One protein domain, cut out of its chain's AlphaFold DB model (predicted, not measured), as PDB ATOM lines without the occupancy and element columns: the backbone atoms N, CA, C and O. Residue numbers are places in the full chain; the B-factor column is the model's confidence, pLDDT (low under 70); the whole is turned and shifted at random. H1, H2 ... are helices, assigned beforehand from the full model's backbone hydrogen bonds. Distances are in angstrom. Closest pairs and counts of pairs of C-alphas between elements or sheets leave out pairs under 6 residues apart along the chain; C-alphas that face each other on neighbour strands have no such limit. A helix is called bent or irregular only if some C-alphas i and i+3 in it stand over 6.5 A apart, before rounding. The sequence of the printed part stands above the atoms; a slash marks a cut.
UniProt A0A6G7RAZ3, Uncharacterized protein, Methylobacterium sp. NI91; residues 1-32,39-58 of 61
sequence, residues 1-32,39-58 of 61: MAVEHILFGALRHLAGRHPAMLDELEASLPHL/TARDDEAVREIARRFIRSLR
ATOM      1  N   MET A   1     191.546 200.842 206.786       62.53
ATOM      2  CA  MET A   1     191.902 201.364 208.131       62.53
ATOM      3  C   MET A   1     190.810 202.329 208.592       62.53
ATOM      4  O   MET A   1     190.199 202.950 207.739       62.53
ATOM      5  N   ALA A   2     190.512 202.441 209.892       85.50
ATOM      6  CA  ALA A   2     189.287 203.069 210.435       85.50
ATOM      7  C   ALA A   2     188.823 204.392 209.774       85.50
ATOM      8  O   ALA A   2     187.628 204.575 209.564       85.50
ATOM      9  N   VAL A   3     189.754 205.275 209.391       90.19
ATOM     10  CA  VAL A   3     189.448 206.533 208.683       90.19
ATOM     11  C   VAL A   3     188.752 206.292 207.341       90.19
ATOM     12  O   VAL A   3     187.741 206.925 207.065       90.19
ATOM     13  N   GLU A   4     189.237 205.350 206.531       85.81
ATOM     14  CA  GLU A   4     188.633 205.008 205.235       85.81
ATOM     15  C   GLU A   4     187.215 204.458 205.414       85.81
ATOM     16  O   GLU A   4     186.332 204.779 204.629       85.81
ATOM     17  N   HIS A   5     186.979 203.672 206.471       89.44
ATOM     18  CA  HIS A   5     185.658 203.114 206.771       89.44
ATOM     19  C   HIS A   5     184.652 204.209 207.153       89.44
ATOM     20  O   HIS A   5     183.535 204.234 206.638       89.44
ATOM     21  N   ILE A   6     185.062 205.146 208.014       94.88
ATOM     22  CA  ILE A   6     184.231 206.290 208.412       94.88
ATOM     23  C   ILE A   6     183.964 207.196 207.205       94.88
ATOM     24  O   ILE A   6     182.819 207.573 206.961       94.88
ATOM     25  N   LEU A   7     185.005 207.508 206.428       92.12
ATOM     26  CA  LEU A   7     184.895 208.340 205.234       92.12
ATOM     27  C   LEU A   7     183.966 207.706 204.193       92.12
ATOM     28  O   LEU A   7     183.105 208.393 203.647       92.12
ATOM     29  N   PHE A   8     184.091 206.397 203.959       92.38
ATOM     30  CA  PHE A   8     183.220 205.662 203.045       92.38
ATOM     31  C   PHE A   8     181.764 205.719 203.507       92.38
ATOM     32  O   PHE A   8     180.884 206.078 202.730       92.38
ATOM     33  N   GLY A   9     181.505 205.427 204.785       93.50
ATOM     34  CA  GLY A   9     180.160 205.482 205.352       93.50
ATOM     35  C   GLY A   9     179.523 206.870 205.232       93.50
ATOM     36  O   GLY A   9     178.358 206.978 204.844       93.50
ATOM     37  N   ALA A  10     180.293 207.925 205.505       94.44
ATOM     38  CA  ALA A  10     179.841 209.308 205.378       94.44
ATOM     39  C   ALA A  10     179.530 209.684 203.921       94.44
ATOM     40  O   ALA A  10     178.450 210.203 203.635       94.44
ATOM     41  N   LEU A  11     180.435 209.381 202.986       94.31
ATOM     42  CA  LEU A  11     180.241 209.696 201.569       94.31
ATOM     43  C   LEU A  11     179.104 208.887 200.944       94.31
ATOM     44  O   LEU A  11     178.331 209.448 200.174       94.31
ATOM     45  N   ARG A  12     178.922 207.619 201.331       93.06
ATOM     46  CA  ARG A  12     177.772 206.802 200.907       93.06
ATOM     47  C   ARG A  12     176.452 207.416 201.372       93.06
ATOM     48  O   ARG A  12     175.502 207.519 200.603       93.06
ATOM     49  N   HIS A  13     176.396 207.869 202.624       93.81
ATOM     50  CA  HIS A  13     175.212 208.529 203.175       93.81
ATOM     51  C   HIS A  13     174.863 209.839 202.450       93.81
ATOM     52  O   HIS A  13     173.682 210.159 202.285       93.81
ATOM     53  N   LEU A  14     175.881 210.596 202.031       93.94
ATOM     54  CA  LEU A  14     175.716 211.823 201.252       93.94
ATOM     55  C   LEU A  14     175.314 211.530 199.805       93.94
ATOM     56  O   LEU A  14     174.398 212.174 199.303       93.94
ATOM     57  N   ALA A  15     175.918 210.525 199.167       92.12
ATOM     58  CA  ALA A  15     175.596 210.117 197.800       92.12
ATOM     59  C   ALA A  15     174.119 209.716 197.645       92.12
ATOM     60  O   ALA A  15     173.477 210.119 196.680       92.12
ATOM     61  N   GLY A  16     173.540 209.034 198.642       90.19
ATOM     62  CA  GLY A  16     172.107 208.712 198.649       90.19
ATOM     63  C   GLY A  16     171.173 209.935 198.695       90.19
ATOM     64  O   GLY A  16     170.000 209.820 198.359       90.19
ATOM     65  N   ARG A  17     171.668 211.116 199.100       93.19
ATOM     66  CA  ARG A  17     170.918 212.391 199.078       93.19
ATOM     67  C   ARG A  17     171.294 213.293 197.908       93.19
ATOM     68  O   ARG A  17     170.465 214.079 197.461       93.19
ATOM     69  N   HIS A  18     172.527 213.183 197.428       93.62
ATOM     70  CA  HIS A  18     173.091 214.004 196.365       93.62
ATOM     71  C   HIS A  18     173.834 213.115 195.356       93.62
ATOM     72  O   HIS A  18     175.065 213.067 195.380       93.62
ATOM     73  N   PRO A  19     173.121 212.417 194.452       87.75
ATOM     74  CA  PRO A  19     173.748 211.467 193.528       87.75
ATOM     75  C   PRO A  19     174.804 212.105 192.612       87.75
ATOM     76  O   PRO A  19     175.852 211.513 192.374       87.75
ATOM     77  N   ALA A  20     174.569 213.351 192.176       92.62
ATOM     78  CA  ALA A  20     175.489 214.115 191.324       92.62
ATOM     79  C   ALA A  20     176.842 214.428 191.995       92.62
ATOM     80  O   ALA A  20     177.832 214.664 191.306       92.62
ATOM     81  N   MET A  21     176.920 214.366 193.332       94.06
ATOM     82  CA  MET A  21     178.164 214.586 194.078       94.06
ATOM     83  C   MET A  21     179.265 213.605 193.650       94.06
ATOM     84  O   MET A  21     180.441 213.961 193.648       94.06
ATOM     85  N   LEU A  22     178.911 212.365 193.289       93.06
ATOM     86  CA  LEU A  22     179.902 211.376 192.851       93.06
ATOM     87  C   LEU A  22     180.511 211.734 191.489       93.06
ATOM     88  O   LEU A  22     181.704 211.507 191.293       93.06
ATOM     89  N   ASP A  23     179.727 212.327 190.587       93.75
ATOM     90  CA  ASP A  23     180.221 212.807 189.292       93.75
ATOM     91  C   ASP A  23     181.141 214.026 189.478       93.75
ATOM     92  O   ASP A  23     182.201 214.102 188.859       93.75
ATOM     93  N   GLU A  24     180.791 214.941 190.387       93.44
ATOM     94  CA  GLU A  24     181.633 216.090 190.750       93.44
ATOM     95  C   GLU A  24     182.968 215.655 191.378       93.44
ATOM     96  O   GLU A  24     184.031 216.169 191.017       93.44
ATOM     97  N   LEU A  25     182.940 214.671 192.285       91.69
ATOM     98  CA  LEU A  25     184.149 214.103 192.886       91.69
ATOM     99  C   LEU A  25     185.041 213.441 191.834       91.69
ATOM    100  O   LEU A  25     186.254 213.641 191.852       91.69
ATOM    101  N   GLU A  26     184.462 212.693 190.896       92.75
ATOM    102  CA  GLU A  26     185.213 212.063 189.810       92.75
ATOM    103  C   GLU A  26     185.833 213.098 188.862       92.75
ATOM    104  O   GLU A  26     187.013 212.989 188.520       92.75
ATOM    105  N   ALA A  27     185.088 214.153 188.521       93.06
ATOM    106  CA  ALA A  27     185.574 215.270 187.712       93.06
ATOM    107  C   ALA A  27     186.694 216.073 188.397       93.06
ATOM    108  O   ALA A  27     187.488 216.717 187.717       93.06
ATOM    109  N   SER A  28     186.791 216.021 189.730       90.50
ATOM    110  CA  SER A  28     187.857 216.688 190.486       90.50
ATOM    111  C   SER A  28     189.190 215.927 190.494       90.50
ATOM    112  O   SER A  28     190.234 216.531 190.737       90.50
ATOM    113  N   LEU A  29     189.190 214.617 190.201       89.56
ATOM    114  CA  LEU A  29     190.392 213.775 190.288       89.56
ATOM    115  C   LEU A  29     191.565 214.222 189.399       89.56
ATOM    116  O   LEU A  29     192.702 214.085 189.849       89.56
ATOM    117  N   PRO A  30     191.365 214.743 188.173       86.94
ATOM    118  CA  PRO A  30     192.464 215.274 187.367       86.94
ATOM    119  C   PRO A  30     193.171 216.467 188.016       86.94
ATOM    120  O   PRO A  30     194.373 216.607 187.838       86.94
ATOM    121  N   HIS A  31     192.445 217.270 188.800       83.69
ATOM    122  CA  HIS A  31     192.960 218.446 189.513       83.69
ATOM    123  C   HIS A  31     193.550 218.113 190.884       83.69
ATOM    124  O   HIS A  31     193.984 218.995 191.635       83.69
ATOM    125  N   LEU A  32     193.527 216.832 191.249       77.38
ATOM    126  CA  LEU A  32     194.135 216.364 192.472       77.38
ATOM    127  C   LEU A  32     195.629 216.690 192.404       77.38
ATOM    128  O   LEU A  32     196.324 216.199 191.520       77.38
ATOM    129  N   THR A  39     207.195 217.665 195.576       53.16
ATOM    130  CA  THR A  39     207.341 216.205 195.600       53.16
ATOM    131  C   THR A  39     206.437 215.453 194.626       53.16
ATOM    132  O   THR A  39     205.223 215.373 194.790       53.16
ATOM    133  N   ALA A  40     207.089 214.856 193.624       56.50
ATOM    134  CA  ALA A  40     206.560 213.819 192.750       56.50
ATOM    135  C   ALA A  40     206.175 212.590 193.589       56.50
ATOM    136  O   ALA A  40     206.920 211.616 193.700       56.50
ATOM    137  N   ARG A  41     205.032 212.670 194.267       60.41
ATOM    138  CA  ARG A  41     204.300 211.486 194.695       60.41
ATOM    139  C   ARG A  41     203.650 210.912 193.437       60.41
ATOM    140  O   ARG A  41     203.409 211.640 192.483       60.41
ATOM    141  N   ASP A  42     203.438 209.602 193.396       67.00
ATOM    142  CA  ASP A  42     202.774 208.964 192.259       67.00
ATOM    143  C   ASP A  42     201.300 209.398 192.223       67.00
ATOM    144  O   ASP A  42     200.419 208.762 192.808       67.00
ATOM    145  N   ASP A  43     201.058 210.548 191.595       75.12
ATOM    146  CA  ASP A  43     199.745 211.169 191.472       75.12
ATOM    147  C   ASP A  43     198.761 210.222 190.781       75.12
ATOM    148  O   ASP A  43     197.563 210.250 191.066       75.12
ATOM    149  N   GLU A  44     199.256 209.334 189.916       82.44
ATOM    150  CA  GLU A  44     198.420 208.364 189.226       82.44
ATOM    151  C   GLU A  44     197.998 207.216 190.137       82.44
ATOM    152  O   GLU A  44     196.820 206.859 190.144       82.44
ATOM    153  N   ALA A  45     198.893 206.693 190.979       84.69
ATOM    154  CA  ALA A  45     198.513 205.710 191.993       84.69
ATOM    155  C   ALA A  45     197.457 206.269 192.961       84.69
ATOM    156  O   ALA A  45     196.509 205.568 193.325       84.69
ATOM    157  N   VAL A  46     197.577 207.543 193.352       85.06
ATOM    158  CA  VAL A  46     196.581 208.206 194.209       85.06
ATOM    159  C   VAL A  46     195.252 208.382 193.472       85.06
ATOM    160  O   VAL A  46     194.201 208.048 194.028       85.06
ATOM    161  N   ARG A  47     195.277 208.842 192.213       88.38
ATOM    162  CA  ARG A  47     194.074 208.945 191.374       88.38
ATOM    163  C   ARG A  47     193.403 207.589 191.182       88.38
ATOM    164  O   ARG A  47     192.184 207.508 191.291       88.38
ATOM    165  N   GLU A  48     194.157 206.515 190.984       91.06
ATOM    166  CA  GLU A  48     193.613 205.159 190.866       91.06
ATOM    167  C   GLU A  48     192.935 204.677 192.151       91.06
ATOM    168  O   GLU A  48     191.846 204.096 192.098       91.06
ATOM    169  N   ILE A  49     193.525 204.953 193.319       90.06
ATOM    170  CA  ILE A  49     192.889 204.657 194.611       90.06
ATOM    171  C   ILE A  49     191.574 205.435 194.738       90.06
ATOM    172  O   ILE A  49     190.546 204.848 195.081       90.06
ATOM    173  N   ALA A  50     191.573 206.725 194.397       90.94
ATOM    174  CA  ALA A  50     190.373 207.555 194.447       90.94
ATOM    175  C   ALA A  50     189.285 207.068 193.469       90.94
ATOM    176  O   ALA A  50     188.130 206.915 193.869       90.94
ATOM    177  N   ARG A  51     189.644 206.711 192.224       93.31
ATOM    178  CA  ARG A  51     188.723 206.102 191.242       93.31
ATOM    179  C   ARG A  51     188.123 204.802 191.771       93.31
ATOM    180  O   ARG A  51     186.921 204.585 191.652       93.31
ATOM    181  N   ARG A  52     188.935 203.925 192.378       93.19
ATOM    182  CA  ARG A  52     188.446 202.685 193.012       93.19
ATOM    183  C   ARG A  52     187.444 202.986 194.121       93.19
ATOM    184  O   ARG A  52     186.399 202.348 194.162       93.19
ATOM    185  N   PHE A  53     187.736 203.971 194.958       91.88
ATOM    186  CA  PHE A  53     186.867 204.368 196.058       91.88
ATOM    187  C   PHE A  53     185.510 204.902 195.570       91.88
ATOM    188  O   PHE A  53     184.470 204.462 196.058       91.88
ATOM    189  N   ILE A  54     185.501 205.773 194.552       92.94
ATOM    190  CA  ILE A  54     184.266 206.284 193.926       92.94
ATOM    191  C   ILE A  54     183.461 205.146 193.289       92.94
ATOM    192  O   ILE A  54     182.250 205.070 193.485       92.94
ATOM    193  N   ARG A  55     184.118 204.218 192.577       93.75
ATOM    194  CA  ARG A  55     183.445 203.032 192.018       93.75
ATOM    195  C   ARG A  55     182.776 202.185 193.101       93.75
ATOM    196  O   ARG A  55     181.640 201.765 192.910       93.75
ATOM    197  N   SER A  56     183.442 201.966 194.234       92.56
ATOM    198  CA  SER A  56     182.853 201.247 195.371       92.56
ATOM    199  C   SER A  56     181.651 201.985 195.967       92.56
ATOM    200  O   SER A  56     180.664 201.341 196.296       92.56
ATOM    201  N   LEU A  57     181.694 203.319 196.062       92.75
ATOM    202  CA  LEU A  57     180.551 204.116 196.523       92.75
ATOM    203  C   LEU A  57     179.351 204.003 195.573       92.75
ATOM    204  O   LEU A  57     178.235 203.826 196.045       92.75
ATOM    205  N   ARG A  58     179.575 204.053 194.251       91.50
ATOM    206  CA  ARG A  58     178.512 203.890 193.239       91.50
ATOM    207  C   ARG A  58     177.856 202.507 193.275       91.50
ATOM    208  O   ARG A  58     176.689 202.394 192.940       91.50
TER     209      ARG A  58
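AT A GLANCE: This is residues 1 to 32 and 39 to 58 of the 61 residues of an uncharacterized protein of Methylobacterium sp. NI91 (UniProt A0A6G7RAZ3). Two helices, H3 and H2, lie side by side and run opposite ways, and a third helix, H1, meets this pair at one end and slants away from it at a steep angle. The tight loop between H1 and H2 lies at that end, while the printed residues on both sides of a cut, Leu 32 and Thr 39, lie toward the other. The printed part has 52 residues with three named helices, in the order H1, H2, H3, and no named strand; the class is all helix, with 41 of the 52 residues in named elements. It is only just compact, close to loose, with a radius of gyration of the C-alphas of 11.8 A, and the C-alphas span 36 by 26 by 15 A.

IN THESE COORDINATES: The longest helix is H3, residues 43 to 58, 22.5 A from first to last C-alpha; it ends with C-alpha 58 at (178.512, 203.890, 193.239). H2 is residues 21 to 31, 16.0 A long, with C-alpha 21 at (178.164, 214.586, 194.078). It is only just irregular: C-alphas 27 and 30 are 6.9 A apart. H1 is residues 2 to 15, 19.9 A long, and begins with C-alpha 2 at (189.287, 203.069, 210.435).

HOW THE PARTS SIT: H3 touches both other helices. H3 and H2 stand at a shallow tilt of 6 degrees and run opposite ways, their centres 10.3 A apart; their closest C-alphas, those of Leu 29 and Arg 47, are 6.2 A apart. H3 touches H1 with residues 53 to 57 alone, and the closest C-alphas, those of Arg 12 and Leu 57, are 5.8 A apart. H1 and H3 run the same way at a steep tilt of 55 degrees. H1 and H2 are close but not clearly touching: their closest C-alphas, those of Ala 15 and Met 21, are 6.4 A apart. They run opposite ways at a steep tilt of 57 degrees. In H1 and H3 every O i to N i+4 pair is within hydrogen-bond range; in H2 4 of 7 are.

THE WHOLE: The two C-alphas farthest apart are those of Arg 17 and Thr 39, at 36.8 A. The link from H1 to H2, five residues, is tight. The link from H2 to H3 runs across the cut: residues 33 to 38 are not printed, and C-alphas 32 and 39 are 13.6 A apart. The printed part begins at Met 1, the chain's first residue. The mean pLDDT of the printed part is 87.5, and residue 1 and residues 39 to 42 are under 70.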